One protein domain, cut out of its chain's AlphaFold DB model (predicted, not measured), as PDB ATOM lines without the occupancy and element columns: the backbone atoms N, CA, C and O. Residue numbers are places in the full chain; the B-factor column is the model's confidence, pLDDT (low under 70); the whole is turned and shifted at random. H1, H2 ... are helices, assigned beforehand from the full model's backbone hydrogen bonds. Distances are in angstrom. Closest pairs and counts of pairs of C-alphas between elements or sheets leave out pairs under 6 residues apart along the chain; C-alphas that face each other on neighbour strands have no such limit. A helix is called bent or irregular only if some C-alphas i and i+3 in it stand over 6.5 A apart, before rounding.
ATOM      1  N   TYR A 535     -17.964 -58.356  22.937       89.94
ATOM      2  CA  TYR A 535     -18.693 -59.009  24.017       89.94
ATOM      3  C   TYR A 535     -19.338 -57.977  24.941       89.94
ATOM      4  O   TYR A 535     -18.950 -56.806  24.972       89.94
ATOM      5  N   LYS A 536     -20.311 -58.416  25.746       87.12
ATOM      6  CA  LYS A 536     -20.967 -57.566  26.750       87.12
ATOM      7  C   LYS A 536     -19.948 -56.930  27.702       87.12
ATOM      8  O   LYS A 536     -20.090 -55.766  28.061       87.12
ATOM      9  N   GLU A 537     -18.928 -57.690  28.088       88.50
ATOM     10  CA  GLU A 537     -17.875 -57.292  29.019       88.50
ATOM     11  C   GLU A 537     -16.935 -56.224  28.432       88.50
ATOM     12  O   GLU A 537     -16.422 -55.383  29.168       88.50
ATOM     13  N   THR A 538     -16.732 -56.214  27.110       89.06
ATOM     14  CA  THR A 538     -15.846 -55.254  26.427       89.06
ATOM     15  C   THR A 538     -16.577 -54.062  25.833       89.06
ATOM     16  O   THR A 538     -15.926 -53.067  25.530       89.06
ATOM     17  N   PHE A 539     -17.905 -54.109  25.725       90.62
ATOM     18  CA  PHE A 539     -18.719 -53.117  25.021       90.62
ATOM     19  C   PHE A 539     -18.392 -51.656  25.377       90.62
ATOM     20  O   PHE A 539     -18.098 -50.861  24.487       90.62
ATOM     21  N   SER A 540     -18.371 -51.304  26.668       88.19
ATOM     22  CA  SER A 540     -18.049 -49.935  27.115       88.19
ATOM     23  C   SER A 540     -16.626 -49.522  26.725       88.19
ATOM     24  O   SER A 540     -16.383 -48.406  26.266       88.19
ATOM     25  N   THR A 541     -15.657 -50.430  26.865       88.81
ATOM     26  CA  THR A 541     -14.272 -50.177  26.450       88.81
ATOM     27  C   THR A 541     -14.181 -49.979  24.940       88.81
ATOM     28  O   THR A 541     -13.558 -49.015  24.503       88.81
ATOM     29  N   THR A 542     -14.849 -50.823  24.155       89.31
ATOM     30  CA  THR A 542     -14.892 -50.715  22.695       89.31
ATOM     31  C   THR A 542     -15.512 -49.389  22.248       89.31
ATOM     32  O   THR A 542     -14.920 -48.698  21.424       89.31
ATOM     33  N   LEU A 543     -16.638 -48.972  22.842       88.19
ATOM     34  CA  LEU A 543     -17.254 -47.667  22.564       88.19
ATOM     35  C   LEU A 543     -16.306 -46.498  22.852       88.19
ATOM     36  O   LEU A 543     -16.216 -45.558  22.064       88.19
ATOM     37  N   ASN A 544     -15.595 -46.548  23.980       86.00
ATOM     38  CA  ASN A 544     -14.653 -45.497  24.357       86.00
ATOM     39  C   ASN A 544     -13.465 -45.417  23.390       86.00
ATOM     40  O   ASN A 544     -13.111 -44.318  22.972       86.00
ATOM     41  N   LEU A 545     -12.892 -46.562  23.003       86.12
ATOM     42  CA  LEU A 545     -11.797 -46.621  22.028       86.12
ATOM     43  C   LEU A 545     -12.229 -46.048  20.672       86.12
ATOM     44  O   LEU A 545     -11.508 -45.251  20.081       86.12
ATOM     45  N   ILE A 546     -13.434 -46.382  20.210       84.94
ATOM     46  CA  ILE A 546     -13.975 -45.878  18.942       84.94
ATOM     47  C   ILE A 546     -14.201 -44.367  18.981       84.94
ATOM     48  O   ILE A 546     -13.786 -43.658  18.068       84.94
ATOM     49  N   ASN A 547     -14.792 -43.848  20.058       79.06
ATOM     50  CA  ASN A 547     -14.984 -42.406  20.208       79.06
ATOM     51  C   ASN A 547     -13.653 -41.645  20.279       79.06
ATOM     52  O   ASN A 547     -13.554 -40.534  19.758       79.06
ATOM     53  N   GLN A 548     -12.623 -42.233  20.899       78.75
ATOM     54  CA  GLN A 548     -11.274 -41.671  20.881       78.75
ATOM     55  C   GLN A 548     -10.731 -41.603  19.451       78.75
ATOM     56  O   GLN A 548     -10.288 -40.529  19.040       78.75
ATOM     57  N   ILE A 549     -10.849 -42.685  18.679       76.69
ATOM     58  CA  ILE A 549     -10.435 -42.738  17.269       76.69
ATOM     59  C   ILE A 549     -11.159 -41.661  16.439       76.69
ATOM     60  O   ILE A 549     -10.510 -40.897  15.727       76.69
ATOM     61  N   GLU A 550     -12.483 -41.526  16.576       72.56
ATOM     62  CA  GLU A 550     -13.254 -40.505  15.850       72.56
ATOM     63  C   GLU A 550     -12.926 -39.064  16.266       72.56
ATOM     64  O   GLU A 550     -12.983 -38.143  15.450       72.56
ATOM     65  N   SER A 551     -12.611 -38.828  17.542       67.62
ATOM     66  CA  SER A 551     -12.230 -37.488  18.006       67.62
ATOM     67  C   SER A 551     -10.877 -37.043  17.438       67.62
ATOM     68  O   SER A 551     -10.740 -35.882  17.054       67.62
ATOM     69  N   HIS A 552      -9.924 -37.973  17.304       65.25
ATOM     70  CA  HIS A 552      -8.611 -37.714  16.705       65.25
ATOM     71  C   HIS A 552      -8.699 -37.529  15.185       65.25
ATOM     72  O   HIS A 552      -8.000 -36.689  14.621       65.25
ATOM     73  N   SER A 553      -9.586 -38.257  14.496       62.19
ATOM     74  CA  SER A 553      -9.780 -38.062  13.054       62.19
ATOM     75  C   SER A 553     -10.422 -36.704  12.733       62.19
ATOM     76  O   SER A 553     -10.030 -36.061  11.758       62.19
ATOM     77  N   LYS A 554     -11.333 -36.211  13.587       58.41
ATOM     78  CA  LYS A 554     -11.948 -34.875  13.457       58.41
ATOM     79  C   LYS A 554     -10.979 -33.724  13.759       58.41
ATOM     80  O   LYS A 554     -11.059 -32.700  13.089       58.41
ATOM     81  N   SER A 575     -15.238 -49.813   9.985       71.50
ATOM     82  CA  SER A 575     -15.788 -50.863   9.136       71.50
ATOM     83  C   SER A 575     -17.242 -51.125   9.525       71.50
ATOM     84  O   SER A 575     -17.561 -51.239  10.712       71.50
ATOM     85  N   ASP A 576     -18.120 -51.275   8.531       77.00
ATOM     86  CA  ASP A 576     -19.544 -51.568   8.750       77.00
ATOM     87  C   ASP A 576     -19.744 -52.799   9.651       77.00
ATOM     88  O   ASP A 576     -20.706 -52.880  10.410       77.00
ATOM     89  N   SER A 577     -18.790 -53.737   9.640       81.25
ATOM     90  CA  SER A 577     -18.756 -54.895  10.537       81.25
ATOM     91  C   SER A 577     -18.706 -54.528  12.025       81.25
ATOM     92  O   SER A 577     -19.404 -55.150  12.819       81.25
ATOM     93  N   ILE A 578     -17.930 -53.510  12.415       85.31
ATOM     94  CA  ILE A 578     -17.813 -53.066  13.813       85.31
ATOM     95  C   ILE A 578     -19.096 -52.370  14.245       85.31
ATOM     96  O   ILE A 578     -19.621 -52.667  15.316       85.31
ATOM     97  N   ILE A 579     -19.630 -51.485  13.400       85.75
ATOM     98  CA  ILE A 579     -20.889 -50.787  13.681       85.75
ATOM     99  C   ILE A 579     -22.042 -51.786  13.824       85.75
ATOM    100  O   ILE A 579     -22.821 -51.682  14.772       85.75
ATOM    101  N   ASN A 580     -22.114 -52.791  12.949       86.19
ATOM    102  CA  ASN A 580     -23.119 -53.850  13.029       86.19
ATOM    103  C   ASN A 580     -22.991 -54.678  14.316       86.19
ATOM    104  O   ASN A 580     -24.002 -54.969  14.957       86.19
ATOM    105  N   GLU A 581     -21.774 -55.011  14.747       87.88
ATOM    106  CA  GLU A 581     -21.567 -55.765  15.986       87.88
ATOM    107  C   GLU A 581     -21.903 -54.928  17.236       87.88
ATOM    108  O   GLU A 581     -22.557 -55.421  18.157       87.88
ATOM    109  N   ILE A 582     -21.558 -53.633  17.252       89.94
ATOM    110  CA  ILE A 582     -21.970 -52.689  18.310       89.94
ATOM    111  C   ILE A 582     -23.488 -52.576  18.364       89.94
ATOM    112  O   ILE A 582     -24.065 -52.574  19.450       89.94
ATOM    113  N   LEU A 583     -24.143 -52.488  17.208       88.19
ATOM    114  CA  LEU A 583     -25.594 -52.436  17.113       88.19
ATOM    115  C   LEU A 583     -26.223 -53.709  17.695       88.19
ATOM    116  O   LEU A 583     -27.112 -53.618  18.540       88.19
ATOM    117  N   ASN A 584     -25.726 -54.888  17.315       87.19
ATOM    118  CA  ASN A 584     -26.230 -56.177  17.793       87.19
ATOM    119  C   ASN A 584     -26.045 -56.349  19.307       87.19
ATOM    120  O   ASN A 584     -27.012 -56.593  20.037       87.19
ATOM    121  N   VAL A 585     -24.815 -56.178  19.800       88.31
ATOM    122  CA  VAL A 585     -24.503 -56.322  21.229       88.31
ATOM    123  C   VAL A 585     -25.212 -55.235  22.030       88.31
ATOM    124  O   VAL A 585     -25.863 -55.545  23.027       88.31
ATOM    125  N   GLY A 586     -25.170 -53.988  21.559       87.56
ATOM    126  CA  GLY A 586     -25.812 -52.836  22.184       87.56
ATOM    127  C   GLY A 586     -27.312 -53.038  22.377       87.56
ATOM    128  O   GLY A 586     -27.810 -52.808  23.478       87.56
ATOM    129  N   ARG A 587     -28.030 -53.547  21.365       86.06
ATOM    130  CA  ARG A 587     -29.460 -53.900  21.476       86.06
ATOM    131  C   ARG A 587     -29.718 -54.982  22.526       86.06
ATOM    132  O   ARG A 587     -30.709 -54.906  23.248       86.06
ATOM    133  N   SER A 588     -28.827 -55.965  22.646       84.62
ATOM    134  CA  SER A 588     -28.985 -57.067  23.606       84.62
ATOM    135  C   SER A 588     -28.772 -56.652  25.071       84.62
ATOM    136  O   SER A 588     -29.332 -57.284  25.966       84.62
ATOM    137  N   ILE A 589     -27.993 -55.592  25.327       86.62
ATOM    138  CA  ILE A 589     -27.616 -55.155  26.686       86.62
ATOM    139  C   ILE A 589     -28.128 -53.760  27.063       86.62
ATOM    140  O   ILE A 589     -27.839 -53.298  28.171       86.62
ATOM    141  N   PHE A 590     -28.888 -53.104  26.180       84.88
ATOM    142  CA  PHE A 590     -29.315 -51.705  26.295       84.88
ATOM    143  C   PHE A 590     -29.894 -51.353  27.673       84.88
ATOM    144  O   PHE A 590     -29.495 -50.364  28.293       84.88
ATOM    145  N   GLY A 591     -30.769 -52.214  28.206       72.88
ATOM    146  CA  GLY A 591     -31.382 -52.042  29.526       72.88
ATOM    147  C   GLY A 591     -30.376 -51.906  30.674       72.88
ATOM    148  O   GLY A 591     -30.645 -51.193  31.640       72.88
ATOM    149  N   SER A 592     -29.179 -52.486  30.546       80.25
ATOM    150  CA  SER A 592     -28.109 -52.459  31.556       80.25
ATOM    151  C   SER A 592     -27.026 -51.396  31.329       80.25
ATOM    152  O   SER A 592     -26.175 -51.216  32.195       80.25
ATOM    153  N   LEU A 593     -27.059 -50.655  30.213       82.81
ATOM    154  CA  LEU A 593     -26.005 -49.684  29.893       82.81
ATOM    155  C   LEU A 593     -26.007 -48.475  30.847       82.81
ATOM    156  O   LEU A 593     -27.085 -47.942  31.146       82.81
ATOM    157  N   PRO A 594     -24.833 -47.998  31.303       83.31
ATOM    158  CA  PRO A 594     -24.726 -46.743  32.037       83.31
ATOM    159  C   PRO A 594     -24.983 -45.537  31.118       83.31
ATOM    160  O   PRO A 594     -24.896 -45.622  29.893       83.31
ATOM    161  N   ILE A 595     -25.280 -44.384  31.722       79.00
ATOM    162  CA  ILE A 595     -25.604 -43.138  31.000       79.00
ATOM    163  C   ILE A 595     -24.477 -42.710  30.059       79.00
ATOM    164  O   ILE A 595     -24.746 -42.322  28.923       79.00
ATOM    165  N   SER A 596     -23.223 -42.810  30.511       83.31
ATOM    166  CA  SER A 596     -22.041 -42.476  29.710       83.31
ATOM    167  C   SER A 596     -21.985 -43.273  28.408       83.31
ATOM    168  O   SER A 596     -21.716 -42.709  27.350       83.31
ATOM    169  N   ASP A 597     -22.297 -44.566  28.476       88.25
ATOM    170  CA  ASP A 597     -22.252 -45.455  27.319       88.25
ATOM    171  C   ASP A 597     -23.414 -45.175  26.370       88.25
ATOM    172  O   ASP A 597     -23.221 -45.221  25.162       88.25
ATOM    173  N   ILE A 598     -24.594 -44.811  26.884       86.56
ATOM    174  CA  ILE A 598     -25.733 -44.397  26.049       86.56
ATOM    175  C   ILE A 598     -25.420 -43.108  25.288       86.56
ATOM    176  O   ILE A 598     -25.695 -43.024  24.093       86.56
ATOM    177  N   ILE A 599     -24.800 -42.126  25.949       85.44
ATOM    178  CA  ILE A 599     -24.364 -40.892  25.285       85.44
ATOM    179  C   ILE A 599     -23.360 -41.220  24.178       85.44
ATOM    180  O   ILE A 599     -23.527 -40.773  23.045       85.44
ATOM    181  N   SER A 600     -22.344 -42.024  24.490       87.12
ATOM    182  CA  SER A 600     -21.338 -42.489  23.534       87.12
ATOM    183  C   SER A 600     -21.954 -43.231  22.346       87.12
ATOM    184  O   SER A 600     -21.624 -42.936  21.202       87.12
ATOM    185  N   LEU A 601     -22.885 -44.145  22.609       88.62
ATOM    186  CA  LEU A 601     -23.578 -44.937  21.600       88.62
ATOM    187  C   LEU A 601     -24.449 -44.060  20.689       88.62
ATOM    188  O   LEU A 601     -24.400 -44.223  19.475       88.62
ATOM    189  N   SER A 602     -25.163 -43.076  21.250       86.69
ATOM    190  CA  SER A 602     -26.021 -42.150  20.487       86.69
ATOM    191  C   SER A 602     -25.274 -41.268  19.488       86.69
ATOM    192  O   SER A 602     -25.857 -40.842  18.494       86.69
ATOM    193  N   LYS A 603     -23.982 -41.015  19.725       85.69
ATOM    194  CA  LYS A 603     -23.120 -40.277  18.791       85.69
ATOM    195  C   LYS A 603     -22.705 -41.128  17.591       85.69
ATOM    196  O   LYS A 603     -22.494 -40.573  16.520       85.69
ATOM    197  N   LEU A 604     -22.593 -42.443  17.789       84.69
ATOM    198  CA  LEU A 604     -22.141 -43.405  16.783       84.69
ATOM    199  C   LEU A 604     -23.301 -43.968  15.956       84.69
ATOM    200  O   LEU A 604     -23.193 -44.086  14.740       84.69
ATOM    201  N   ILE A 605     -24.417 -44.322  16.601       87.00
ATOM    202  CA  ILE A 605     -25.563 -44.964  15.949       87.00
ATOM    203  C   ILE A 605     -26.807 -44.080  16.108       87.00
ATOM    204  O   ILE A 605     -27.284 -43.895  17.233       87.00
ATOM    205  N   PRO A 606     -27.392 -43.572  15.006       86.19
ATOM    206  CA  PRO A 606     -28.631 -42.800  15.054       86.19
ATOM    207  C   PRO A 606     -29.786 -43.587  15.681       86.19
ATOM    208  O   PRO A 606     -29.900 -44.797  15.480       86.19
ATOM    209  N   PHE A 607     -30.694 -42.888  16.369       84.94
ATOM    210  CA  PHE A 607     -31.859 -43.494  17.026       84.94
ATOM    211  C   PHE A 607     -32.655 -44.426  16.100       84.94
ATOM    212  O   PHE A 607     -32.867 -45.588  16.437       84.94
ATOM    213  N   ASN A 608     -33.034 -43.961  14.905       84.00
ATOM    214  CA  ASN A 608     -33.824 -44.770  13.968       84.00
ATOM    215  C   ASN A 608     -33.092 -46.044  13.539       84.00
ATOM    216  O   ASN A 608     -33.711 -47.096  13.437       84.00
ATOM    217  N   SER A 609     -31.775 -45.974  13.335       84.88
ATOM    218  CA  SER A 609     -30.962 -47.145  12.998       84.88
ATOM    219  C   SER A 609     -30.884 -48.121  14.170       84.88
ATOM    220  O   SER A 609     -30.983 -49.329  13.975       84.88
ATOM    221  N   PHE A 610     -30.759 -47.615  15.399       86.06
ATOM    222  CA  PHE A 610     -30.685 -48.452  16.591       86.06
ATOM    223  C   PHE A 610     -32.023 -49.129  16.918       86.06
ATOM    224  O   PHE A 610     -32.018 -50.297  17.291       86.06
ATOM    225  N   PHE A 611     -33.160 -48.458  16.721       80.94
ATOM    226  CA  PHE A 611     -34.485 -48.961  17.117       80.94
ATOM    227  C   PHE A 611     -35.371 -49.458  15.958       80.94
ATOM    228  O   PHE A 611     -36.506 -49.859  16.208       80.94
ATOM    229  N   SER A 612     -34.892 -49.455  14.709       76.88
ATOM    230  CA  SER A 612     -35.654 -49.924  13.541       76.88
ATOM    231  C   SER A 612     -36.195 -51.354  13.693       76.88
ATOM    232  O   SER A 612     -35.572 -52.227  14.304       76.88
ATOM    233  N   GLN A 613     -37.379 -51.588  13.117       55.16
ATOM    234  CA  GLN A 613     -38.124 -52.849  13.201       55.16
ATOM    235  C   GLN A 613     -37.300 -54.022  12.639       55.16
ATOM    236  O   GLN A 613     -37.030 -54.076  11.443       55.16
ATOM    237  N   GLY A 614     -36.908 -54.969  13.498       56.75
ATOM    238  CA  GLY A 614     -36.250 -56.204  13.050       56.75
ATOM    239  C   GLY A 614     -35.468 -56.981  14.111       56.75
ATOM    240  O   GLY A 614     -35.312 -58.189  13.962       56.75
ATOM    241  N   ALA A 615     -35.021 -56.348  15.201       52.59
ATOM    242  CA  ALA A 615     -34.357 -57.054  16.301       52.59
ATOM    243  C   ALA A 615     -34.934 -56.624  17.659       52.59
ATOM    244  O   ALA A 615     -35.044 -55.422  17.910       52.59
ATOM    245  N   PRO A 616     -35.298 -57.566  18.549       58.38
ATOM    246  CA  PRO A 616     -35.789 -57.222  19.876       58.38
ATOM    247  C   PRO A 616     -34.672 -56.552  20.687       58.38
ATOM    248  O   PRO A 616     -33.603 -57.126  20.894       58.38
ATOM    249  N   VAL A 617     -34.918 -55.331  21.164       60.59
ATOM    250  CA  VAL A 617     -34.098 -54.725  22.219       60.59
ATOM    251  C   VAL A 617     -34.506 -55.397  23.527       60.59
ATOM    252  O   VAL A 617     -35.610 -55.177  24.028       60.59
ATOM    253  N   ASN A 618     -33.643 -56.258  24.065       53.47
ATOM    254  CA  ASN A 618     -33.927 -56.970  25.308       53.47
ATOM    255  C   ASN A 618     -33.994 -55.971  26.472       53.47
ATOM    256  O   ASN A 618     -33.106 -55.130  26.629       53.47
ATOM    257  N   SER A 619     -35.017 -56.086  27.330       53.28
ATOM    258  CA  SER A 619     -35.223 -55.230  28.514       53.28
ATOM    259  C   SER A 619     -35.247 -53.725  28.194       53.28
ATOM    260  O   SER A 619     -34.350 -52.971  28.576       53.28
ATOM    261  N   MET A 620     -36.276 -53.273  27.472       62.66
ATOM    262  CA  MET A 620     -36.484 -51.844  27.224       62.66
ATOM    263  C   MET A 620     -36.742 -51.110  28.547       62.66
ATOM    264  O   MET A 620     -37.814 -51.217  29.133       62.66
TER     265      MET A 620
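What this domain is: This is residues 535 to 554 and 575 to 620 of the 909 residues of an uncharacterized protein of Tritrichomonas foetus (UniProt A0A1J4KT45). What shape do these atoms make? H1 packs slantwise on H3 through residues 540 to 547 and then reaches away from it toward Lys 554, while the kinked H2 runs near H3. Short H4 is close to H2, and an unnamed tail, residues 612 to 620, follows it. What is it made of? The 66 printed residues hold H1, H2, H3 and H4 in chain order, with no named strand: all helix. How large is it? It is compact, with a radius of gyration of the C-alphas of 11.5 A, yet elongated in outline, 33 by 21 by 18 A.

How they stand to each other: How do residues 539 to 554, H1, stand to residues 595 to 604, H3? They touch at a steep tilt of 48 degrees, the same way; the closest C-alphas, of Ser 540 and Asp 597, are 6.1 A apart. What of H2, residues 576 to 592, and H4, residues 607 to 611? H1 and H2 only just touch, with 3 pairs of C-alphas within 8 A, through residue 539 of H1 alone; C-alphas 539 and 582, the closest, are 7.5 A apart. H2 and H4 are close but not clearly touching, the closest C-alphas, of Leu 583 and Phe 610, being 6.5 A apart. Are the helix backbones complete? Every O i to N i+4 pair is within hydrogen-bond range in H1 and H4, against 11 of 13 in H2 and 5 of 6 in H3.

Where its parts are: Where are the ends? H1 begins at C-alpha 539, (-18.719, -53.117, 25.021), and H4 ends at C-alpha 611, (-34.485, -48.961, 17.117). How long are the helices? H1 measures 22.6 A, H2 24.4 A, H3 14.6 A and H4 6.1 A. Is H2 even? It has a kink of 41 degrees near residue 586 and is irregular, C-alphas 588 and 591 being 8.1 A apart.

The domain as a whole: Where is the cut? Residues 555 to 574 are not printed, and C-alphas 554 and 575 are 17.0 A apart. Where is confidence low? Residues 551 to 554 and 613 to 620 have pLDDT under 70.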